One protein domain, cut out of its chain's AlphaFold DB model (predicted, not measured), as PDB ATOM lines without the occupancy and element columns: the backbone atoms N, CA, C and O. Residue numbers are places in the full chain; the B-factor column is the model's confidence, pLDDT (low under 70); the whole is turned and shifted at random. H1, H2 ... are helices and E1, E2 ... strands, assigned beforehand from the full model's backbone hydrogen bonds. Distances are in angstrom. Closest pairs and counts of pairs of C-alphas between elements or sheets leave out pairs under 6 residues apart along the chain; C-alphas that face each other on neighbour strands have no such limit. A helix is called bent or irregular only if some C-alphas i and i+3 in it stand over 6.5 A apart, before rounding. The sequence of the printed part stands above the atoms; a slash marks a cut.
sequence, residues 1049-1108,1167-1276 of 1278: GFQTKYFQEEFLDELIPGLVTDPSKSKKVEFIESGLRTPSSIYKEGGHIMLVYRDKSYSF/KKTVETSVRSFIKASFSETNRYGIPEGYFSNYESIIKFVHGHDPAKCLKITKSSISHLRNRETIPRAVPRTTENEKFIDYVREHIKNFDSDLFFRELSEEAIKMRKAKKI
ATOM      1  N   GLY A1049     101.492 113.769 135.327       78.19
ATOM      2  CA  GLY A1049     100.274 112.956 135.410       78.19
ATOM      3  C   GLY A1049     100.276 111.667 134.578       78.19
ATOM      4  O   GLY A1049      99.327 110.894 134.717       78.19
ATOM      5  N   PHE A1050     101.319 111.411 133.784       82.62
ATOM      6  CA  PHE A1050     101.558 110.154 133.063       82.62
ATOM      7  C   PHE A1050     102.679 109.367 133.767       82.62
ATOM      8  O   PHE A1050     103.623 109.976 134.270       82.62
ATOM      9  N   GLN A1051     102.584 108.034 133.863       78.94
ATOM     10  CA  GLN A1051     103.648 107.209 134.457       78.94
ATOM     11  C   GLN A1051     104.398 106.431 133.376       78.94
ATOM     12  O   GLN A1051     103.971 105.356 132.975       78.94
ATOM     13  N   THR A1052     105.570 106.926 132.981       75.50
ATOM     14  CA  THR A1052     106.468 106.255 132.026       75.50
ATOM     15  C   THR A1052     107.289 105.105 132.618       75.50
ATOM     16  O   THR A1052     108.054 104.478 131.897       75.50
ATOM     17  N   LYS A1053     107.144 104.793 133.918       67.50
ATOM     18  CA  LYS A1053     107.958 103.783 134.632       67.50
ATOM     19  C   LYS A1053     107.992 102.417 133.921       67.50
ATOM     20  O   LYS A1053     109.029 101.768 133.944       67.50
ATOM     21  N   TYR A1054     106.864 102.000 133.350       65.38
ATOM     22  CA  TYR A1054     106.662 100.665 132.774       65.38
ATOM     23  C   TYR A1054     106.943 100.578 131.271       65.38
ATOM     24  O   TYR A1054     106.743  99.522 130.691       65.38
ATOM     25  N   PHE A1055     107.377 101.667 130.638       72.25
ATOM     26  CA  PHE A1055     107.607 101.716 129.198       72.25
ATOM     27  C   PHE A1055     109.110 101.832 128.901       72.25
ATOM     28  O   PHE A1055     109.819 102.602 129.560       72.25
ATOM     29  N   GLN A1056     109.566 101.077 127.901       71.69
ATOM     30  CA  GLN A1056     110.851 101.253 127.212       71.69
ATOM     31  C   GLN A1056     111.007 102.680 126.657       71.69
ATOM     32  O   GLN A1056     110.008 103.345 126.379       71.69
ATOM     33  N   GLU A1057     112.245 103.172 126.556       72.88
ATOM     34  CA  GLU A1057     112.531 104.545 126.100       72.88
ATOM     35  C   GLU A1057     112.197 104.664 124.609       72.88
ATOM     36  O   GLU A1057     111.337 105.446 124.219       72.88
ATOM     37  N   GLU A1058     112.717 103.720 123.835       73.56
ATOM     38  CA  GLU A1058     112.523 103.505 122.407       73.56
ATOM     39  C   GLU A1058     111.033 103.446 122.024       73.56
ATOM     40  O   GLU A1058     110.600 104.054 121.048       73.56
ATOM     41  N   PHE A1059     110.212 102.761 122.830       73.56
ATOM     42  CA  PHE A1059     108.769 102.689 122.588       73.56
ATOM     43  C   PHE A1059     108.030 103.987 122.956       73.56
ATOM     44  O   PHE A1059     107.002 104.293 122.358       73.56
ATOM     45  N   LEU A1060     108.515 104.776 123.919       79.31
ATOM     46  CA  LEU A1060     107.954 106.109 124.168       79.31
ATOM     47  C   LEU A1060     108.313 107.074 123.035       79.31
ATOM     48  O   LEU A1060     107.459 107.871 122.646       79.31
ATOM     49  N   ASP A1061     109.532 106.969 122.508       77.62
ATOM     50  CA  ASP A1061     110.041 107.777 121.401       77.62
ATOM     51  C   ASP A1061     109.390 107.408 120.051       77.62
ATOM     52  O   ASP A1061     109.212 108.278 119.207       77.62
ATOM     53  N   GLU A1062     108.905 106.175 119.862       77.75
ATOM     54  CA  GLU A1062     107.960 105.838 118.781       77.75
ATOM     55  C   GLU A1062     106.549 106.396 119.077       77.75
ATOM     56  O   GLU A1062     105.934 107.109 118.273       77.75
ATOM     57  N   LEU A1063     106.004 106.055 120.252       79.44
ATOM     58  CA  LEU A1063     104.586 106.231 120.557       79.44
ATOM     59  C   LEU A1063     104.182 107.698 120.689       79.44
ATOM     60  O   LEU A1063     103.144 108.097 120.165       79.44
ATOM     61  N   ILE A1064     104.927 108.493 121.456       85.88
ATOM     62  CA  ILE A1064     104.491 109.838 121.844       85.88
ATOM     63  C   ILE A1064     104.522 110.799 120.646       85.88
ATOM     64  O   ILE A1064     103.491 111.439 120.419       85.88
ATOM     65  N   PRO A1065     105.585 110.847 119.817       85.44
ATOM     66  CA  PRO A1065     105.548 111.489 118.505       85.44
ATOM     67  C   PRO A1065     104.370 111.031 117.648       85.44
ATOM     68  O   PRO A1065     103.549 111.861 117.255       85.44
ATOM     69  N   GLY A1066     104.221 109.718 117.433       82.88
ATOM     70  CA  GLY A1066     103.173 109.161 116.578       82.88
ATOM     71  C   GLY A1066     101.750 109.480 117.047       82.88
ATOM     72  O   GLY A1066     100.863 109.672 116.220       82.88
ATOM     73  N   LEU A1067     101.516 109.579 118.360       82.81
ATOM     74  CA  LEU A1067     100.238 110.022 118.927       82.81
ATOM     75  C   LEU A1067     100.034 111.533 118.847       82.81
ATOM     76  O   LEU A1067      98.888 111.977 118.787       82.81
ATOM     77  N   VAL A1068     101.094 112.337 118.871       84.31
ATOM     78  CA  VAL A1068     100.996 113.799 118.793       84.31
ATOM     79  C   VAL A1068     100.751 114.251 117.352       84.31
ATOM     80  O   VAL A1068      99.800 115.003 117.125       84.31
ATOM     81  N   THR A1069     101.500 113.733 116.375       80.19
ATOM     82  CA  THR A1069     101.434 114.174 114.969       80.19
ATOM     83  C   THR A1069     100.226 113.620 114.207       80.19
ATOM     84  O   THR A1069      99.485 114.392 113.607       80.19
ATOM     85  N   ASP A1070      99.964 112.313 114.270       78.69
ATOM     86  CA  ASP A1070      98.968 111.647 113.415       78.69
ATOM     87  C   ASP A1070      97.519 112.046 113.780       78.69
ATOM     88  O   ASP A1070      97.071 111.732 114.887       78.69
ATOM     89  N   PRO A1071      96.751 112.724 112.905       72.38
ATOM     90  CA  PRO A1071      95.390 113.163 113.217       72.38
ATOM     91  C   PRO A1071      94.359 112.022 113.239       72.38
ATOM     92  O   PRO A1071      93.282 112.211 113.801       72.38
ATOM     93  N   SER A1072      94.668 110.852 112.666       71.31
ATOM     94  CA  SER A1072      93.796 109.669 112.697       71.31
ATOM     95  C   SER A1072      93.871 108.915 114.030       71.31
ATOM     96  O   SER A1072      92.905 108.268 114.437       71.31
ATOM     97  N   LYS A1073      95.000 109.022 114.747       70.06
ATOM     98  CA  LYS A1073      95.196 108.366 116.044       70.06
ATOM     99  C   LYS A1073      94.511 109.129 117.176       70.06
ATOM    100  O   LYS A1073      94.640 110.348 117.318       70.06
ATOM    101  N   SER A1074      93.853 108.380 118.063       72.62
ATOM    102  CA  SER A1074      93.278 108.931 119.290       72.62
ATOM    103  C   SER A1074      94.344 109.588 120.160       72.62
ATOM    104  O   SER A1074      95.324 108.970 120.574       72.62
ATOM    105  N   LYS A1075      94.100 110.847 120.525       78.44
ATOM    106  CA  LYS A1075      94.964 111.644 121.405       78.44
ATOM    107  C   LYS A1075      94.821 111.251 122.887       78.44
ATOM    108  O   LYS A1075      95.022 112.090 123.766       78.44
ATOM    109  N   LYS A1076      94.437 110.007 123.206       77.19
ATOM    110  CA  LYS A1076      94.211 109.505 124.574       77.19
ATOM    111  C   LYS A1076      94.815 108.113 124.773       77.19
ATOM    112  O   LYS A1076      94.427 107.158 124.116       77.19
ATOM    113  N   VAL A1077      95.713 107.984 125.751       75.12
ATOM    114  CA  VAL A1077      96.303 106.701 126.169       75.12
ATOM    115  C   VAL A1077      95.635 106.214 127.446       75.12
ATOM    116  O   VAL A1077      95.690 106.902 128.466       75.12
ATOM    117  N   GLU A1078      95.068 105.009 127.427       75.19
ATOM    118  CA  GLU A1078      94.847 104.244 128.656       75.19
ATOM    119  C   GLU A1078      96.162 103.609 129.113       75.19
ATOM    120  O   GLU A1078      96.717 102.761 128.417       75.19
ATOM    121  N   PHE A1079      96.633 103.965 130.305       76.00
ATOM    122  CA  PHE A1079      97.764 103.311 130.957       76.00
ATOM    123  C   PHE A1079      97.364 102.792 132.339       76.00
ATOM    124  O   PHE A1079      96.372 103.229 132.933       76.00
ATOM    125  N   ILE A1080      98.142 101.843 132.856       76.94
ATOM    126  CA  ILE A1080      97.972 101.335 134.216       76.94
ATOM    127  C   ILE A1080      98.765 102.254 135.145       76.94
ATOM    128  O   ILE A1080      99.993 102.222 135.172       76.94
ATOM    129  N   GLU A1081      98.070 103.098 135.909       80.56
ATOM    130  CA  GLU A1081      98.730 103.875 136.955       80.56
ATOM    131  C   GLU A1081      98.945 102.982 138.179       80.56
ATOM    132  O   GLU A1081      97.992 102.423 138.726       80.56
ATOM    133  N   SER A1082     100.199 102.879 138.620       82.94
ATOM    134  CA  SER A1082     100.561 102.241 139.885       82.94
ATOM    135  C   SER A1082     100.704 103.280 140.992       82.94
ATOM    136  O   SER A1082     101.235 104.374 140.783       82.94
ATOM    137  N   GLY A1083     100.277 102.946 142.200       81.69
ATOM    138  CA  GLY A1083     100.547 103.764 143.376       81.69
ATOM    139  C   GLY A1083     100.367 102.960 144.648       81.69
ATOM    140  O   GLY A1083      99.653 101.965 144.659       81.69
ATOM    141  N   LEU A1084     100.997 103.392 145.733       86.38
ATOM    142  CA  LEU A1084     100.707 102.826 147.045       86.38
ATOM    143  C   LEU A1084      99.344 103.325 147.547       86.38
ATOM    144  O   LEU A1084      98.949 104.463 147.258       86.38
ATOM    145  N   ARG A1085      98.627 102.489 148.309       88.62
ATOM    146  CA  ARG A1085      97.404 102.906 149.022       88.62
ATOM    147  C   ARG A1085      97.698 104.139 149.882       88.62
ATOM    148  O   ARG A1085      98.692 104.176 150.596       88.62
ATOM    149  N   THR A1086      96.856 105.172 149.809       88.12
ATOM    150  CA  THR A1086      97.081 106.403 150.585       88.12
ATOM    151  C   THR A1086      96.714 106.201 152.059       88.12
ATOM    152  O   THR A1086      95.794 105.433 152.341       88.12
ATOM    153  N   PRO A1087      97.303 106.960 153.006       89.94
ATOM    154  CA  PRO A1087      96.883 106.928 154.413       89.94
ATOM    155  C   PRO A1087      95.382 107.174 154.603       89.94
ATOM    156  O   PRO A1087      94.755 106.558 155.451       89.94
ATOM    157  N   SER A1088      94.776 108.033 153.774       90.25
ATOM    158  CA  SER A1088      93.331 108.304 153.777       90.25
ATOM    159  C   SER A1088      92.468 107.164 153.215       90.25
ATOM    160  O   SER A1088      91.274 107.121 153.496       90.25
ATOM    161  N   SER A1089      93.051 106.255 152.428       88.94
ATOM    162  CA  SER A1089      92.428 105.009 151.961       88.94
ATOM    163  C   SER A1089      92.568 103.937 153.044       88.94
ATOM    164  O   SER A1089      91.558 103.397 153.472       88.94
ATOM    165  N   ILE A1090      93.770 103.741 153.591       92.12
ATOM    166  CA  ILE A1090      94.046 102.837 154.723       92.12
ATOM    167  C   ILE A1090      93.180 103.177 155.952       92.12
ATOM    168  O   ILE A1090      92.526 102.301 156.505       92.12
ATOM    169  N   TYR A1091      93.095 104.454 156.339       91.56
ATOM    170  CA  TYR A1091      92.294 104.907 157.485       91.56
ATOM    171  C   TYR A1091      90.798 104.568 157.341       91.56
ATOM    172  O   TYR A1091      90.192 104.085 158.298       91.56
ATOM    173  N   LYS A1092      90.219 104.797 156.147       89.50
ATOM    174  CA  LYS A1092      88.776 104.639 155.866       89.50
ATOM    175  C   LYS A1092      88.349 103.227 155.468       89.50
ATOM    176  O   LYS A1092      87.237 102.826 155.781       89.50
ATOM    177  N   GLU A1093      89.182 102.526 154.707       89.19
ATOM    178  CA  GLU A1093      88.866 101.224 154.102       89.19
ATOM    179  C   GLU A1093      89.463 100.053 154.907       89.19
ATOM    180  O   GLU A1093      89.136  98.904 154.630       89.19
ATOM    181  N   GLY A1094      90.352 100.329 155.872       88.00
ATOM    182  CA  GLY A1094      91.132  99.316 156.587       88.00
ATOM    183  C   GLY A1094      92.241  98.698 155.727       88.00
ATOM    184  O   GLY A1094      92.555  99.187 154.635       88.00
ATOM    185  N   GLY A1095      92.837  97.609 156.220       89.31
ATOM    186  CA  GLY A1095      93.896  96.861 155.533       89.31
ATOM    187  C   GLY A1095      95.247  97.586 155.467       89.31
ATOM    188  O   GLY A1095      95.381  98.752 155.833       89.31
ATOM    189  N   HIS A1096      96.259  96.881 154.976       91.69
ATOM    190  CA  HIS A1096      97.663  97.278 155.006       91.69
ATOM    191  C   HIS A1096      98.081  98.050 153.736       91.69
ATOM    192  O   HIS A1096      97.275  98.380 152.856       91.69
ATOM    193  N   ILE A1097      99.376  98.348 153.650       89.12
ATOM    194  CA  ILE A1097     100.035  98.903 152.471       89.12
ATOM    195  C   ILE A1097     100.128  97.884 151.333       89.12
ATOM    196  O   ILE A1097     100.442  96.721 151.546       89.12
ATOM    197  N   MET A1098      99.900  98.330 150.103       85.12
ATOM    198  CA  MET A1098     100.182  97.553 148.894       85.12
ATOM    199  C   MET A1098     100.211  98.479 147.679       85.12
ATOM    200  O   MET A1098      99.706  99.611 147.734       85.12
ATOM    201  N   LEU A1099     100.772  97.988 146.574       81.88
ATOM    202  CA  LEU A1099     100.564  98.585 145.260       81.88
ATOM    203  C   LEU A1099      99.105  98.376 144.844       81.88
ATOM    204  O   LEU A1099      98.606  97.258 144.820       81.88
ATOM    205  N   VAL A1100      98.425  99.466 144.503       83.56
ATOM    206  CA  VAL A1100      97.133  99.448 143.821       83.56
ATOM    207  C   VAL A1100      97.309  99.937 142.393       83.56
ATOM    208  O   VAL A1100      97.944 100.961 142.127       83.56
ATOM    209  N   TYR A1101      96.705  99.191 141.478       82.88
ATOM    210  CA  TYR A1101      96.701  99.465 140.050       82.88
ATOM    211  C   TYR A1101      95.323  99.976 139.628       82.88
ATOM    212  O   TYR A1101      94.293  99.524 140.142       82.88
ATOM    213  N   ARG A1102      95.286 100.933 138.700       81.12
ATOM    214  CA  ARG A1102      94.034 101.464 138.142       81.12
ATOM    215  C   ARG A1102      94.187 101.858 136.681       81.12
ATOM    216  O   ARG A1102      95.218 102.399 136.286       81.12
ATOM    217  N   ASP A1103      93.122 101.639 135.910       77.00
ATOM    218  CA  ASP A1103      92.940 102.287 134.609       77.00
ATOM    219  C   ASP A1103      93.043 103.809 134.785       77.00
ATOM    220  O   ASP A1103      92.312 104.396 135.591       77.00
ATOM    221  N   LYS A1104      93.907 104.463 134.007       79.38
ATOM    222  CA  LYS A1104      93.951 105.922 133.920       79.38
ATOM    223  C   LYS A1104      94.139 106.356 132.473       79.38
ATOM    224  O   LYS A1104      95.044 105.892 131.790       79.38
ATOM    225  N   SER A1105      93.297 107.279 132.013       78.31
ATOM    226  CA  SER A1105      93.499 107.941 130.725       78.31
ATOM    227  C   SER A1105      94.452 109.124 130.897       78.31
ATOM    228  O   SER A1105      94.272 109.944 131.800       78.31
ATOM    229  N   TYR A1106      95.430 109.253 130.004       82.25
ATOM    230  CA  TYR A1106      96.191 110.482 129.798       82.25
ATOM    231  C   TYR A1106      95.872 111.050 128.419       82.25
ATOM    232  O   TYR A1106      95.947 110.339 127.420       82.25
ATOM    233  N   SER A1107      95.500 112.326 128.371       82.50
ATOM    234  CA  SER A1107      95.251 113.026 127.113       82.50
ATOM    235  C   SER A1107      96.540 113.662 126.594       82.50
ATOM    236  O   SER A1107      97.182 114.436 127.312       82.50
ATOM    237  N   PHE A1108      96.898 113.340 125.357       83.50
ATOM    238  CA  PHE A1108      97.910 114.008 124.540       83.50
ATOM    239  C   PHE A1108      97.306 115.146 123.697       83.50
ATOM    240  O   PHE A1108      98.034 115.821 122.980       83.50
ATOM    241  N   LYS A1167      91.186  94.760 141.847       75.06
ATOM    242  CA  LYS A1167      91.099  93.950 143.073       75.06
ATOM    243  C   LYS A1167      92.242  92.950 143.193       75.06
ATOM    244  O   LYS A1167      92.573  92.568 144.308       75.06
ATOM    245  N   LYS A1168      92.794  92.528 142.053       80.69
ATOM    246  CA  LYS A1168      93.961  91.653 141.979       80.69
ATOM    247  C   LYS A1168      94.975  92.159 140.961       80.69
ATOM    248  O   LYS A1168      94.579  92.736 139.947       80.69
ATOM    249  N   THR A1169      96.254  91.869 141.158       82.56
ATOM    250  CA  THR A1169      97.319  92.258 140.227       82.56
ATOM    251  C   THR A1169      97.179  91.514 138.903       82.56
ATOM    252  O   THR A1169      97.227  92.162 137.860       82.56
ATOM    253  N   VAL A1170      96.821  90.223 138.914       85.31
ATOM    254  CA  VAL A1170      96.524  89.437 137.695       85.31
ATOM    255  C   VAL A1170      95.372  90.019 136.850       85.31
ATOM    256  O   VAL A1170      95.298  89.799 135.642       85.31
ATOM    257  N   GLU A1171      94.507  90.862 137.434       86.50
ATOM    258  CA  GLU A1171      93.474  91.617 136.703       86.50
ATOM    259  C   GLU A1171      94.088  92.634 135.705       86.50
ATOM    260  O   GLU A1171      93.410  93.042 134.760       86.50
ATOM    261  N   THR A1172      95.369  93.009 135.871       84.88
ATOM    262  CA  THR A1172      96.155  93.814 134.913       84.88
ATOM    263  C   THR A1172      96.456  93.023 133.633       84.88
ATOM    264  O   THR A1172      95.980  93.419 132.563       84.88
ATOM    265  N   SER A1173      97.166  91.888 133.738       86.69
ATOM    266  CA  SER A1173      97.470  90.989 132.617       86.69
ATOM    267  C   SER A1173      96.199  90.517 131.929       86.69
ATOM    268  O   SER A1173      96.063  90.684 130.720       86.69
ATOM    269  N   VAL A1174      95.224  90.020 132.696       87.94
ATOM    270  CA  VAL A1174      93.953  89.512 132.165       87.94
ATOM    271  C   VAL A1174      93.217  90.573 131.346       87.94
ATOM    272  O   VAL A1174      92.750  90.277 130.247       87.94
ATOM    273  N   ARG A1175      93.137  91.830 131.812       84.62
ATOM    274  CA  ARG A1175      92.512  92.896 131.010       84.62
ATOM    275  C   ARG A1175      93.304  93.237 129.758       84.62
ATOM    276  O   ARG A1175      92.675  93.501 128.739       84.62
ATOM    277  N   SER A1176      94.636  93.239 129.816       81.62
ATOM    278  CA  SER A1176      95.473  93.504 128.639       81.62
ATOM    279  C   SER A1176      95.345  92.383 127.595       81.62
ATOM    280  O   SER A1176      95.096  92.664 126.426       81.62
ATOM    281  N   PHE A1177      95.378  91.120 128.032       86.75
ATOM    282  CA  PHE A1177      95.181  89.925 127.206       86.75
ATOM    283  C   PHE A1177      93.796  89.888 126.545       86.75
ATOM    284  O   PHE A1177      93.697  89.709 125.331       86.75
ATOM    285  N   ILE A1178      92.722  90.146 127.305       85.94
ATOM    286  CA  ILE A1178      91.360  90.260 126.754       85.94
ATOM    287  C   ILE A1178      91.292  91.381 125.708       85.94
ATOM    288  O   ILE A1178      90.643  91.215 124.683       85.94
ATOM    289  N   LYS A1179      91.974  92.515 125.929       79.50
ATOM    290  CA  LYS A1179      92.011  93.619 124.956       79.50
ATOM    291  C   LYS A1179      92.807  93.270 123.691       79.50
ATOM    292  O   LYS A1179      92.419  93.685 122.605       79.50
ATOM    293  N   ALA A1180      93.892  92.508 123.827       77.81
ATOM    294  CA  ALA A1180      94.691  92.008 122.708       77.81
ATOM    295  C   ALA A1180      93.938  90.963 121.872       77.81
ATOM    296  O   ALA A1180      94.018  90.994 120.650       77.81
ATOM    297  N   SER A1181      93.127  90.126 122.524       81.19
ATOM    298  CA  SER A1181      92.281  89.089 121.908       81.19
ATOM    299  C   SER A1181      91.173  89.622 120.978       81.19
ATOM    300  O   SER A1181      90.481  88.830 120.346       81.19
ATOM    301  N   PHE A1182      90.983  90.946 120.901       76.38
ATOM    302  CA  PHE A1182      90.084  91.621 119.950       76.38
ATOM    303  C   PHE A1182      90.816  92.600 119.020       76.38
ATOM    304  O   PHE A1182      90.180  93.469 118.427       76.38
ATOM    305  N   SER A1183      92.145  92.525 118.939       69.31
ATOM    306  CA  SER A1183      92.923  93.334 118.002       69.31
ATOM    307  C   SER A1183      92.713  92.792 116.585       69.31
ATOM    308  O   SER A1183      92.840  91.593 116.368       69.31
ATOM    309  N   GLU A1184      92.455  93.668 115.615       62.38
ATOM    310  CA  GLU A1184      92.350  93.349 114.171       62.38
ATOM    311  C   GLU A1184      93.750  93.118 113.547       62.38
ATOM    312  O   GLU A1184      94.054  93.527 112.434       62.38
ATOM    313  N   THR A1185      94.663  92.564 114.348       64.62
ATOM    314  CA  THR A1185      96.097  92.373 114.098       64.62
ATOM    315  C   THR A1185      96.619  91.286 115.040       64.62
ATOM    316  O   THR A1185      96.119  91.154 116.157       64.62
ATOM    317  N   ASN A1186      97.658  90.547 114.629       70.56
ATOM    318  CA  ASN A1186      98.284  89.447 115.385       70.56
ATOM    319  C   ASN A1186      99.069  89.942 116.628       70.56
ATOM    320  O   ASN A1186     100.301  89.903 116.695       70.56
ATOM    321  N   ARG A1187      98.355  90.531 117.592       74.06
ATOM    322  CA  ARG A1187      98.927  91.332 118.676       74.06
ATOM    323  C   ARG A1187      99.532  90.434 119.748       74.06
ATOM    324  O   ARG A1187      98.836  89.606 120.330       74.06
ATOM    325  N   TYR A1188     100.820  90.637 120.028       78.44
ATOM    326  CA  TYR A1188     101.602  89.782 120.931       78.44
ATOM    327  C   TYR A1188     101.591  88.300 120.507       78.44
ATOM    328  O   TYR A1188     101.697  87.424 121.355       78.44
ATOM    329  N   GLY A1189     101.406  88.004 119.213       76.69
ATOM    330  CA  GLY A1189     101.330  86.628 118.710       76.69
ATOM    331  C   GLY A1189     100.006  85.898 118.975       76.69
ATOM    332  O   GLY A1189      99.951  84.683 118.782       76.69
ATOM    333  N   ILE A1190      98.948  86.599 119.411       84.19
ATOM    334  CA  ILE A1190      97.576  86.062 119.429       84.19
ATOM    335  C   ILE A1190      96.991  86.163 118.006       84.19
ATOM    336  O   ILE A1190      96.800  87.288 117.532       84.19
ATOM    337  N   PRO A1191      96.652  85.043 117.334       81.12
ATOM    338  CA  PRO A1191      96.070  85.082 115.996       81.12
ATOM    339  C   PRO A1191      94.719  85.805 115.953       81.12
ATOM    340  O   PRO A1191      93.920  85.727 116.891       81.12
ATOM    341  N   GLU A1192      94.424  86.450 114.825       80.81
ATOM    342  CA  GLU A1192      93.097  87.014 114.578       80.81
ATOM    343  C   GLU A1192      92.028  85.907 114.635       80.81
ATOM    344  O   GLU A1192      92.230  84.796 114.145       80.81
ATOM    345  N   GLY A1193      90.897  86.184 115.289       78.12
ATOM    346  CA  GLY A1193      89.796  85.223 115.415       78.12
ATOM    347  C   GLY A1193      90.059  84.011 116.323       78.12
ATOM    348  O   GLY A1193      89.173  83.165 116.433       78.12
ATOM    349  N   TYR A1194      91.208  83.928 117.015       84.69
ATOM    350  CA  TYR A1194      91.581  82.795 117.888       84.69
ATOM    351  C   TYR A1194      90.495  82.418 118.919       84.69
ATOM    352  O   TYR A1194      90.334  81.249 119.268       84.69
ATOM    353  N   PHE A1195      89.705  83.394 119.373       87.56
ATOM    354  CA  PHE A1195      88.534  83.175 120.218       87.56
ATOM    355  C   PHE A1195      87.231  83.472 119.469       87.56
ATOM    356  O   PHE A1195      86.927  84.622 119.155       87.56
ATOM    357  N   SER A1196      86.402  82.447 119.263       81.56
ATOM    358  CA  SER A1196      85.172  82.552 118.463       81.56
ATOM    359  C   SER A1196      84.043  83.365 119.112       81.56
ATOM    360  O   SER A1196      83.107  83.768 118.426       81.56
ATOM    361  N   ASN A1197      84.081  83.595 120.431       86.62
ATOM    362  CA  ASN A1197      83.093  84.408 121.156       86.62
ATOM    363  C   ASN A1197      83.546  84.758 122.590       86.62
ATOM    364  O   ASN A1197      84.473  84.162 123.140       86.62
ATOM    365  N   TYR A1198      82.826  85.675 123.250       88.62
ATOM    366  CA  TYR A1198      83.113  86.099 124.629       88.62
ATOM    367  C   TYR A1198      83.074  84.959 125.673       88.62
ATOM    368  O   TYR A1198      83.729  85.080 126.702       88.62
ATOM    369  N   GLU A1199      82.337  83.863 125.444       88.06
ATOM    370  CA  GLU A1199      82.308  82.707 126.361       88.06
ATOM    371  C   GLU A1199      83.633  81.933 126.318       88.06
ATOM    372  O   GLU A1199      84.156  81.547 127.359       88.06
ATOM    373  N   SER A1200      84.211  81.753 125.123       89.44
ATOM    374  CA  SER A1200      85.512  81.086 124.958       89.44
ATOM    375  C   SER A1200      86.649  81.831 125.673       89.44
ATOM    376  O   SER A1200      87.473  81.198 126.328       89.44
ATOM    377  N   ILE A1201      86.621  83.169 125.663       88.38
ATOM    378  CA  ILE A1201      87.584  84.024 126.378       88.38
ATOM    379  C   ILE A1201      87.416  83.899 127.897       88.38
ATOM    380  O   ILE A1201      88.410  83.782 128.611       88.38
ATOM    381  N   ILE A1202      86.175  83.896 128.402       89.06
ATOM    382  CA  ILE A1202      85.904  83.706 129.837       89.06
ATOM    383  C   ILE A1202      86.413  82.333 130.286       89.06
ATOM    384  O   ILE A1202      87.153  82.257 131.263       89.06
ATOM    385  N   LYS A1203      86.093  81.266 129.541       88.88
ATOM    386  CA  LYS A1203      86.551  79.898 129.837       88.88
ATOM    387  C   LYS A1203      88.074  79.772 129.835       88.88
ATOM    388  O   LYS A1203      88.611  79.150 130.742       88.88
ATOM    389  N   PHE A1204      88.758  80.386 128.868       91.50
ATOM    390  CA  PHE A1204      90.221  80.411 128.816       91.50
ATOM    391  C   PHE A1204      90.818  81.128 130.035       91.50
ATOM    392  O   PHE A1204      91.626  80.563 130.762       91.50
ATOM    393  N   VAL A1205      90.365  82.349 130.333       89.75
ATOM    394  CA  VAL A1205      90.877  83.117 131.481       89.75
ATOM    395  C   VAL A1205      90.571  82.431 132.820       89.75
ATOM    396  O   VAL A1205      91.389  82.483 133.734       89.75
ATOM    397  N   HIS A1206      89.422  81.763 132.949       90.38
ATOM    398  CA  HIS A1206      89.057  80.991 134.142       90.38
ATOM    399  C   HIS A1206      89.717  79.604 134.224       90.38
ATOM    400  O   HIS A1206      89.582  78.942 135.255       90.38
ATOM    401  N   GLY A1207      90.465  79.185 133.197       87.44
ATOM    402  CA  GLY A1207      91.362  78.028 133.250       87.44
ATOM    403  C   GLY A1207      92.611  78.271 134.106       87.44
ATOM    404  O   GLY A1207      93.166  77.324 134.656       87.44
ATOM    405  N   HIS A1208      93.012  79.532 134.294       89.00
ATOM    406  CA  HIS A1208      94.082  79.924 135.208       89.00
ATOM    407  C   HIS A1208      93.517  80.215 136.610       89.00
ATOM    408  O   HIS A1208      92.810  81.208 136.811       89.00
ATOM    409  N   ASP A1209      93.827  79.374 137.603       82.38
ATOM    410  CA  ASP A1209      93.194  79.415 138.935       82.38
ATOM    411  C   ASP A1209      93.234  80.792 139.648       82.38
ATOM    412  O   ASP A1209      92.184  81.231 140.131       82.38
ATOM    413  N   PRO A1210      94.350  81.555 139.670       79.88
ATOM    414  CA  PRO A1210      94.367  82.920 140.214       79.88
ATOM    415  C   PRO A1210      93.341  83.880 139.579       79.88
ATOM    416  O   PRO A1210      92.782  84.747 140.273       79.88
ATOM    417  N   ALA A1211      93.065  83.702 138.279       81.94
ATOM    418  CA  ALA A1211      92.154  84.512 137.470       81.94
ATOM    419  C   ALA A1211      90.700  83.991 137.461       81.94
ATOM    420  O   ALA A1211      89.777  84.770 137.221       81.94
ATOM    421  N   LYS A1212      90.468  82.719 137.809       82.56
ATOM    422  CA  LYS A1212      89.147  82.070 137.965       82.56
ATOM    423  C   LYS A1212      88.172  82.851 138.855       82.56
ATOM    424  O   LYS A1212      86.982  82.927 138.569       82.56
ATOM    425  N   CYS A1213      88.675  83.497 139.910       73.44
ATOM    426  CA  CYS A1213      87.858  84.319 140.815       73.44
ATOM    427  C   CYS A1213      87.492  85.709 140.253       73.44
ATOM    428  O   CYS A1213      86.713  86.437 140.874       73.44
ATOM    429  N   LEU A1214      88.046  86.127 139.108       82.19
ATOM    430  CA  LEU A1214      87.763  87.440 138.530       82.19
ATOM    431  C   LEU A1214      86.341  87.483 137.956       82.19
ATOM    432  O   LEU A1214      85.979  86.714 137.063       82.19
ATOM    433  N   LYS A1215      85.549  88.459 138.420       80.19
ATOM    434  CA  LYS A1215      84.195  88.736 137.914       80.19
ATOM    435  C   LYS A1215      84.249  89.374 136.522       80.19
ATOM    436  O   LYS A1215      84.163  90.594 136.376       80.19
ATOM    437  N   ILE A1216      84.401  88.522 135.513       81.81
ATOM    438  CA  ILE A1216      84.427  88.864 134.090       81.81
ATOM    439  C   ILE A1216      83.078  88.467 133.488       81.81
ATOM    440  O   ILE A1216      82.700  87.301 133.481       81.81
ATOM    441  N   THR A1217      82.330  89.452 132.999       83.56
ATOM    442  CA  THR A1217      81.030  89.264 132.335       83.56
ATOM    443  C   THR A1217      81.106  89.661 130.863       83.56
ATOM    444  O   THR A1217      81.940  90.489 130.483       83.56
ATOM    445  N   LYS A1218      80.180  89.156 130.037       83.44
ATOM    446  CA  LYS A1218      80.041  89.539 128.617       83.44
ATOM    447  C   LYS A1218      79.912  91.059 128.421       83.44
ATOM    448  O   LYS A1218      80.552  91.612 127.533       83.44
ATOM    449  N   SER A1219      79.182  91.747 129.307       79.38
ATOM    450  CA  SER A1219      79.141  93.220 129.362       79.38
ATOM    451  C   SER A1219      80.529  93.813 129.638       79.38
ATOM    452  O   SER A1219      80.985  94.665 128.879       79.38
ATOM    453  N   SER A1220      81.249  93.338 130.662       78.50
ATOM    454  CA  SER A1220      82.582  93.867 130.990       78.50
ATOM    455  C   SER A1220      83.612  93.658 129.872       78.50
ATOM    456  O   SER A1220      84.457  94.523 129.663       78.50
ATOM    457  N   ILE A1221      83.501  92.556 129.123       81.75
ATOM    458  CA  ILE A1221      84.308  92.271 127.932       81.75
ATOM    459  C   ILE A1221      83.949  93.241 126.800       81.75
ATOM    460  O   ILE A1221      84.839  93.877 126.240       81.75
ATOM    461  N   SER A1222      82.659  93.452 126.525       79.62
ATOM    462  CA  SER A1222      82.214  94.432 125.525       79.62
ATOM    463  C   SER A1222      82.672  95.861 125.862       79.62
ATOM    464  O   SER A1222      83.088  96.601 124.974       79.62
ATOM    465  N   HIS A1223      82.672  96.246 127.143       75.12
ATOM    466  CA  HIS A1223      83.207  97.533 127.608       75.12
ATOM    467  C   HIS A1223      84.744  97.635 127.568       75.12
ATOM    468  O   HIS A1223      85.267  98.743 127.690       75.12
ATOM    469  N   LEU A1224      85.473  96.520 127.428       74.31
ATOM    470  CA  LEU A1224      86.924  96.509 127.196       74.31
ATOM    471  C   LEU A1224      87.259  96.557 125.702       74.31
ATOM    472  O   LEU A1224      88.180  97.282 125.330       74.31
ATOM    473  N   ARG A1225      86.490  95.848 124.861       74.50
ATOM    474  CA  ARG A1225      86.590  95.903 123.392       74.50
ATOM    475  C   ARG A1225      86.339  97.319 122.867       74.50
ATOM    476  O   ARG A1225      87.116  97.819 122.068       74.50
ATOM    477  N   ASN A1226      85.317  98.002 123.384       66.62
ATOM    478  CA  ASN A1226      84.922  99.347 122.944       66.62
ATOM    479  C   ASN A1226      85.828 100.483 123.486       66.62
ATOM    480  O   ASN A1226      85.380 101.623 123.603       66.62
ATOM    481  N   ARG A1227      87.081 100.193 123.864       65.38
ATOM    482  CA  ARG A1227      88.077 101.178 124.322       65.38
ATOM    483  C   ARG A1227      89.309 101.107 123.428       65.38
ATOM    484  O   ARG A1227      89.909 100.046 123.300       65.38
ATOM    485  N   GLU A1228      89.765 102.244 122.928       56.91
ATOM    486  CA  GLU A1228      90.907 102.368 122.008       56.91
ATOM    487  C   GLU A1228      92.191 101.699 122.558       56.91
ATOM    488  O   GLU A1228      92.493 101.786 123.755       56.91
ATOM    489  N   THR A1229      92.923 100.951 121.722       52.62
ATOM    490  CA  THR A1229      94.006 100.037 122.144       52.62
ATOM    491  C   THR A1229      95.411 100.553 121.833       52.62
ATOM    492  O   THR A1229      96.077 100.107 120.900       52.62
ATOM    493  N   ILE A1230      95.934 101.401 122.712       53.22
ATOM    494  CA  ILE A1230      97.378 101.675 122.790       53.22
ATOM    495  C   ILE A1230      98.007 100.665 123.778       53.22
ATOM    496  O   ILE A1230      97.316 100.275 124.728       53.22
ATOM    497  N   PRO A1231      99.241 100.153 123.556       54.19
ATOM    498  CA  PRO A1231      99.837  99.114 124.400       54.19
ATOM    499  C   PRO A1231      99.821  99.460 125.891       54.19
ATOM    500  O   PRO A1231     100.474 100.395 126.354       54.19
ATOM    501  N   ARG A1232      99.061  98.672 126.656       60.56
ATOM    502  CA  ARG A1232      99.063  98.710 128.116       60.56
ATOM    503  C   ARG A1232     100.322  97.998 128.588       60.56
ATOM    504  O   ARG A1232     100.309  96.773 128.643       60.56
ATOM    505  N   ALA A1233     101.365  98.747 128.936       62.31
ATOM    506  CA  ALA A1233     102.487  98.182 129.674       62.31
ATOM    507  C   ALA A1233     101.960  97.578 130.987       62.31
ATOM    508  O   ALA A1233     101.381  98.278 131.827       62.31
ATOM    509  N   VAL A1234     102.076  96.259 131.104       74.00
ATOM    510  CA  VAL A1234     101.655  95.485 132.274       74.00
ATOM    511  C   VAL A1234     102.873  95.341 133.187       74.00
ATOM    512  O   VAL A1234     103.947  95.024 132.684       74.00
ATOM    513  N   PRO A1235     102.750  95.563 134.508       74.19
ATOM    514  CA  PRO A1235     103.883  95.400 135.411       74.19
ATOM    515  C   PRO A1235     104.330  93.929 135.457       74.19
ATOM    516  O   PRO A1235     103.477  93.063 135.678       74.19
ATOM    517  N   ARG A1236     105.629  93.624 135.326       77.31
ATOM    518  CA  ARG A1236     106.126  92.274 135.650       77.31
ATOM    519  C   ARG A1236     106.066  92.081 137.164       77.31
ATOM    520  O   ARG A1236     106.748  92.754 137.932       77.31
ATOM    521  N   THR A1237     105.197  91.176 137.585       77.56
ATOM    522  CA  THR A1237     105.047  90.690 138.962       77.56
ATOM    523  C   THR A1237     104.863  89.182 138.887       77.56
ATOM    524  O   THR A1237     104.367  88.687 137.873       77.56
ATOM    525  N   THR A1238     105.194  88.442 139.942       78.69
ATOM    526  CA  THR A1238     105.184  86.970 139.905       78.69
ATOM    527  C   THR A1238     103.808  86.385 139.528       78.69
ATOM    528  O   THR A1238     103.734  85.370 138.845       78.69
ATOM    529  N   GLU A1239     102.699  87.039 139.896       80.69
ATOM    530  CA  GLU A1239     101.339  86.631 139.485       80.69
ATOM    531  C   GLU A1239     101.005  86.987 138.025       80.69
ATOM    532  O   GLU A1239     100.235  86.282 137.372       80.69
ATOM    533  N   ASN A1240     101.581  88.068 137.492       86.12
ATOM    534  CA  ASN A1240     101.429  88.426 136.084       86.12
ATOM    535  C   ASN A1240     102.298  87.547 135.177       86.12
ATOM    536  O   ASN A1240     101.842  87.192 134.094       86.12
ATOM    537  N   GLU A1241     103.505  87.187 135.620       86.25
ATOM    538  CA  GLU A1241     104.416  86.253 134.945       86.25
ATOM    539  C   GLU A1241     103.747  84.871 134.821       86.25
ATOM    540  O   GLU A1241     103.495  84.437 133.699       86.25
ATOM    541  N   LYS A1242     103.263  84.278 135.927       87.81
ATOM    542  CA  LYS A1242     102.509  83.000 135.924       87.81
ATOM    543  C   LYS A1242     101.311  82.970 134.967       87.81
ATOM    544  O   LYS A1242     101.013  81.931 134.378       87.81
ATOM    545  N   PHE A1243     100.572  84.076 134.839       90.25
ATOM    546  CA  PHE A1243      99.456  84.150 133.890       90.25
ATOM    547  C   PHE A1243      99.946  84.160 132.436       90.25
ATOM    548  O   PHE A1243      99.287  83.596 131.567       90.25
ATOM    549  N   ILE A1244     101.098  84.774 132.159       89.75
ATOM    550  CA  ILE A1244     101.695  84.787 130.822       89.75
ATOM    551  C   ILE A1244     102.370  83.457 130.479       89.75
ATOM    552  O   ILE A1244     102.254  83.028 129.334       89.75
ATOM    553  N   ASP A1245     102.945  82.744 131.444       89.81
ATOM    554  CA  ASP A1245     103.414  81.368 131.239       89.81
ATOM    555  C   ASP A1245     102.247  80.453 130.830       89.81
ATOM    556  O   ASP A1245     102.300  79.818 129.777       89.81
ATOM    557  N   TYR A1246     101.125  80.511 131.561       93.12
ATOM    558  CA  TYR A1246      99.872  79.834 131.192       93.12
ATOM    559  C   TYR A1246      99.371  80.218 129.784       93.12
ATOM    560  O   TYR A1246      98.908  79.364 129.024       93.12
ATOM    561  N   VAL A1247      99.479  81.496 129.394       90.25
ATOM    562  CA  VAL A1247      99.141  81.929 128.027       90.25
ATOM    563  C   VAL A1247     100.088  81.306 126.996       90.25
ATOM    564  O   VAL A1247      99.605  80.850 125.962       90.25
ATOM    565  N   ARG A1248     101.399  81.233 127.261       91.12
ATOM    566  CA  ARG A1248     102.408  80.663 126.345       91.12
ATOM    567  C   ARG A1248     102.293  79.147 126.179       91.12
ATOM    568  O   ARG A1248     102.549  78.649 125.085       91.12
ATOM    569  N   GLU A1249     101.864  78.419 127.212       91.75
ATOM    570  CA  GLU A1249     101.551  76.980 127.123       91.75
ATOM    571  C   GLU A1249     100.483  76.691 126.052       91.75
ATOM    572  O   GLU A1249     100.577  75.704 125.319       91.75
ATOM    573  N   HIS A1250      99.489  77.577 125.932       90.88
ATOM    574  CA  HIS A1250      98.361  77.433 125.010       90.88
ATOM    575  C   HIS A1250      98.594  78.140 123.662       90.88
ATOM    576  O   HIS A1250      98.216  77.621 122.613       90.88
ATOM    577  N   ILE A1251      99.230  79.314 123.675       89.56
ATOM    578  CA  ILE A1251      99.523  80.156 122.510       89.56
ATOM    579  C   ILE A1251     101.046  80.209 122.342       89.56
ATOM    580  O   ILE A1251     101.712  81.136 122.797       89.56
ATOM    581  N   LYS A1252     101.613  79.197 121.676       83.69
ATOM    582  CA  LYS A1252     103.075  79.001 121.572       83.69
ATOM    583  C   LYS A1252     103.844  80.182 120.966       83.69
ATOM    584  O   LYS A1252     105.007  80.380 121.301       83.69
ATOM    585  N   ASN A1253     103.193  80.962 120.104       84.25
ATOM    586  CA  ASN A1253     103.778  82.132 119.444       84.25
ATOM    587  C   ASN A1253     103.636  83.423 120.275       84.25
ATOM    588  O   ASN A1253     103.932  84.499 119.761       84.25
ATOM    589  N   PHE A1254     103.144  83.346 121.517       86.56
ATOM    590  CA  PHE A1254     102.863  84.527 122.325       86.56
ATOM    591  C   PHE A1254     104.142  85.242 122.780       86.56
ATOM    592  O   PHE A1254     104.983  84.671 123.481       86.56
ATOM    593  N   ASP A1255     104.247  86.517 122.419       82.12
ATOM    594  CA  ASP A1255     105.384  87.382 122.719       82.12
ATOM    595  C   ASP A1255     105.198  88.064 124.084       82.12
ATOM    596  O   ASP A1255     104.502  89.076 124.226       82.12
ATOM    597  N   SER A1256     105.828  87.484 125.108       79.38
ATOM    598  CA  SER A1256     105.806  88.002 126.477       79.38
ATOM    599  C   SER A1256     106.505  89.353 126.627       79.38
ATOM    600  O   SER A1256     106.054  90.187 127.413       79.38
ATOM    601  N   ASP A1257     107.583  89.604 125.888       73.50
ATOM    602  CA  ASP A1257     108.380  90.816 126.075       73.50
ATOM    603  C   ASP A1257     107.702  92.023 125.413       73.50
ATOM    604  O   ASP A1257     107.595  93.088 126.032       73.50
ATOM    605  N   LEU A1258     107.095  91.824 124.239       69.88
ATOM    606  CA  LEU A1258     106.224  92.800 123.583       69.88
ATOM    607  C   LEU A1258     104.897  93.022 124.327       69.88
ATOM    608  O   LEU A1258     104.301  94.092 124.167       69.88
ATOM    609  N   PHE A1259     104.429  92.050 125.123       76.75
ATOM    610  CA  PHE A1259     103.259  92.200 125.998       76.75
ATOM    611  C   PHE A1259     103.552  93.085 127.217       76.75
ATOM    612  O   PHE A1259     102.754  93.969 127.535       76.75
ATOM    613  N   PHE A1260     104.688  92.873 127.892       74.06
ATOM    614  CA  PHE A1260     105.066  93.671 129.062       74.06
ATOM    615  C   PHE A1260     105.583  95.074 128.679       74.06
ATOM    616  O   PHE A1260     105.177  96.052 129.307       74.06
ATOM    617  N   ARG A1261     106.437  95.187 127.645       65.56
ATOM    618  CA  ARG A1261     107.141  96.421 127.195       65.56
ATOM    619  C   ARG A1261     107.933  97.171 128.275       65.56
ATOM    620  O   ARG A1261     108.179  98.374 128.154       65.56
ATOM    621  N   GLU A1262     108.345  96.461 129.320       57.81
ATOM    622  CA  GLU A1262     109.163  97.010 130.403       57.81
ATOM    623  C   GLU A1262     110.651  97.124 130.038       57.81
ATOM    624  O   GLU A1262     111.192  96.363 129.235       57.81
ATOM    625  N   LEU A1263     111.325  98.060 130.707       47.88
ATOM    626  CA  LEU A1263     112.783  98.096 130.838       47.88
ATOM    627  C   LEU A1263     113.253  96.997 131.800       47.88
ATOM    628  O   LEU A1263     112.567  96.725 132.786       47.88
ATOM    629  N   SER A1264     114.440  96.426 131.576       43.25
ATOM    630  CA  SER A1264     115.004  95.420 132.489       43.25
ATOM    631  C   SER A1264     115.286  95.984 133.894       43.25
ATOM    632  O   SER A1264     115.417  97.199 134.093       43.25
ATOM    633  N   GLU A1265     115.427  95.095 134.882       41.81
ATOM    634  CA  GLU A1265     115.838  95.453 136.246       41.81
ATOM    635  C   GLU A1265     117.162  96.241 136.242       41.81
ATOM    636  O   GLU A1265     117.272  97.250 136.943       41.81
ATOM    637  N   GLU A1266     118.137  95.870 135.405       39.28
ATOM    638  CA  GLU A1266     119.411  96.584 135.229       39.28
ATOM    639  C   GLU A1266     119.180  97.986 134.672       39.28
ATOM    640  O   GLU A1266     119.693  98.951 135.235       39.28
ATOM    641  N   ALA A1267     118.374  98.138 133.618       42.62
ATOM    642  CA  ALA A1267     118.057  99.444 133.042       42.62
ATOM    643  C   ALA A1267     117.347 100.357 134.065       42.62
ATOM    644  O   ALA A1267     117.646 101.551 134.169       42.62
ATOM    645  N   ILE A1268     116.477  99.797 134.912       44.25
ATOM    646  CA  ILE A1268     115.821 100.510 136.018       44.25
ATOM    647  C   ILE A1268     116.818 100.844 137.149       44.25
ATOM    648  O   ILE A1268     116.763 101.950 137.706       44.25
ATOM    649  N   LYS A1269     117.744  99.936 137.494       43.16
ATOM    650  CA  LYS A1269     118.845 100.162 138.455       43.16
ATOM    651  C   LYS A1269     119.792 101.264 137.934       43.16
ATOM    652  O   LYS A1269     120.100 102.197 138.680       43.16
ATOM    653  N   MET A1270     120.150 101.258 136.647       41.28
ATOM    654  CA  MET A1270     120.984 102.272 135.981       41.28
ATOM    655  C   MET A1270     120.293 103.637 135.861       41.28
ATOM    656  O   MET A1270     120.909 104.651 136.197       41.28
ATOM    657  N   ARG A1271     119.006 103.698 135.475       41.97
ATOM    658  CA  ARG A1271     118.202 104.941 135.497       41.97
ATOM    659  C   ARG A1271     118.200 105.574 136.893       41.97
ATOM    660  O   ARG A1271     118.378 106.786 137.019       41.97
ATOM    661  N   LYS A1272     118.052 104.766 137.954       40.97
ATOM    662  CA  LYS A1272     118.157 105.235 139.351       40.97
ATOM    663  C   LYS A1272     119.574 105.696 139.705       40.97
ATOM    664  O   LYS A1272     119.700 106.680 140.425       40.97
ATOM    665  N   ALA A1273     120.621 105.038 139.207       36.81
ATOM    666  CA  ALA A1273     122.008 105.447 139.431       36.81
ATOM    667  C   ALA A1273     122.329 106.797 138.759       36.81
ATOM    668  O   ALA A1273     122.633 107.754 139.469       36.81
ATOM    669  N   LYS A1274     122.165 106.917 137.428       35.00
ATOM    670  CA  LYS A1274     122.422 108.161 136.666       35.00
ATOM    671  C   LYS A1274     121.681 109.373 137.259       35.00
ATOM    672  O   LYS A1274     122.244 110.460 137.334       35.00
ATOM    673  N   LYS A1275     120.447 109.178 137.748       33.91
ATOM    674  CA  LYS A1275     119.580 110.219 138.346       33.91
ATOM    675  C   LYS A1275     119.864 110.534 139.831       33.91
ATOM    676  O   LYS A1275     119.096 111.264 140.457       33.91
ATOM    677  N   ILE A1276     120.928 109.958 140.395       32.59
ATOM    678  CA  ILE A1276     121.527 110.333 141.690       32.59
ATOM    679  C   ILE A1276     122.899 111.006 141.476       32.59
ATOM    680  O   ILE A1276     123.332 111.768 142.336       32.59
TER     681      ILE A1276
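AT A GLANCE: This is residues 1049 to 1108 and 1167 to 1276 of the 1278 residues of the protein "DNA polymerase" of Neurospora intermedia (UniProt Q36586). A long two-stranded ribbon, E1 and E2, stands beside a cluster of crossed helices that has H3 in its middle, with H4 to H8 round it. H2 sits in the loop at one end of the ribbon, H1 lies towards the other end, and the last helix, H9, lies away from the other elements. The printed part has 170 residues with nine named helices and two named strands, in the order H1 E1 H2 E2 H3 H4 H5 H6 H7 H8 H9; the sheet, of order E1 - E2, is antiparallel and the class is mostly helix. The whole is compact, with a radius of gyration of the C-alphas of 16.9 A, and spans 50 by 45 by 30 A.

HOW THE PARTS SIT: H1, residues 1057 to 1069, touches no helix. E1, residues 1076 to 1084, and E2, residues 1099 to 1107, are antiparallel neighbours at 153 degrees; N 1079 and O 1104 are 2.9 A apart and N 1102 and O 1081 3.1 A, both within hydrogen-bond range. E2 bends by 55 degrees at residue 1103. H2, residues 1087 to 1093, comes between them in the chain and touches no helix. H3, residues 1170 to 1180, is the hub, touching three helices. The closest C-alphas of E2 and H3, Tyr 1101 and Thr 1172, are 7.7 A apart. H4, residues 1198 to 1205, is close to H3 but not clearly touching, closest at C-alphas 1205 and 1174, 7.1 A. H5, residues 1209 to 1212, touches H3, closest at C-alphas 1211 and 1170, 6.6 A. H6, residues 1218 to 1225, touches H3 at a steep tilt of 69 degrees, only just short of perpendicular, closest at C-alphas 1225 and 1179, 6.1 A. H4 and H6 only just touch, with 3 pairs of C-alphas within 8 A, closest at 1198 and 1218, 6.1 A. H7, residues 1238 to 1250, touches H3 with residues 1239 to 1244 alone, at a steep tilt of 39 degrees, the same way; the closest C-alphas are 1240 and 1170, 5.3 A. H8, residues 1256 to 1260, is near H3; H9, residues 1265 to 1276, touches no helix. Every O i to N i+4 pair is within hydrogen-bond range in H3, H4, H6 and H8, against 8 of 9 in H1 and H7, 2 of 3 in H2 and 7 of 8 in H9; H5 is too short for such a pair.

IN THESE COORDINATES: H1 begins at C-alpha 1057 (112.531, 104.545, 126.100) and is 18.4 A long; it is neither bent nor irregular, but only just: C-alphas 1062 and 1065 are 6.2 A apart. E1 is 24.3 A long and E2 23.8 A. H3, 15.3 A, begins at C-alpha 1170 (96.524, 89.437, 137.695). H7 is 19.0 A long. H9, 16.8 A, ends at C-alpha 1276 (121.527, 110.333, 141.690).

THE WHOLE: The two C-alphas farthest apart, Ser 1196 and Ile 1276, are 51.3 A apart. Residues 1109 to 1166 are not printed, and C-alphas 1108 and 1167 are 28.1 A apart across this cut. The links H3 to H4 and H6 to H7 are long. The mean pLDDT of the printed part is 76.9; 30 residues are under 70, among them 1226 to 1233 and 1261 to 1276, and H9 has a mean of 39.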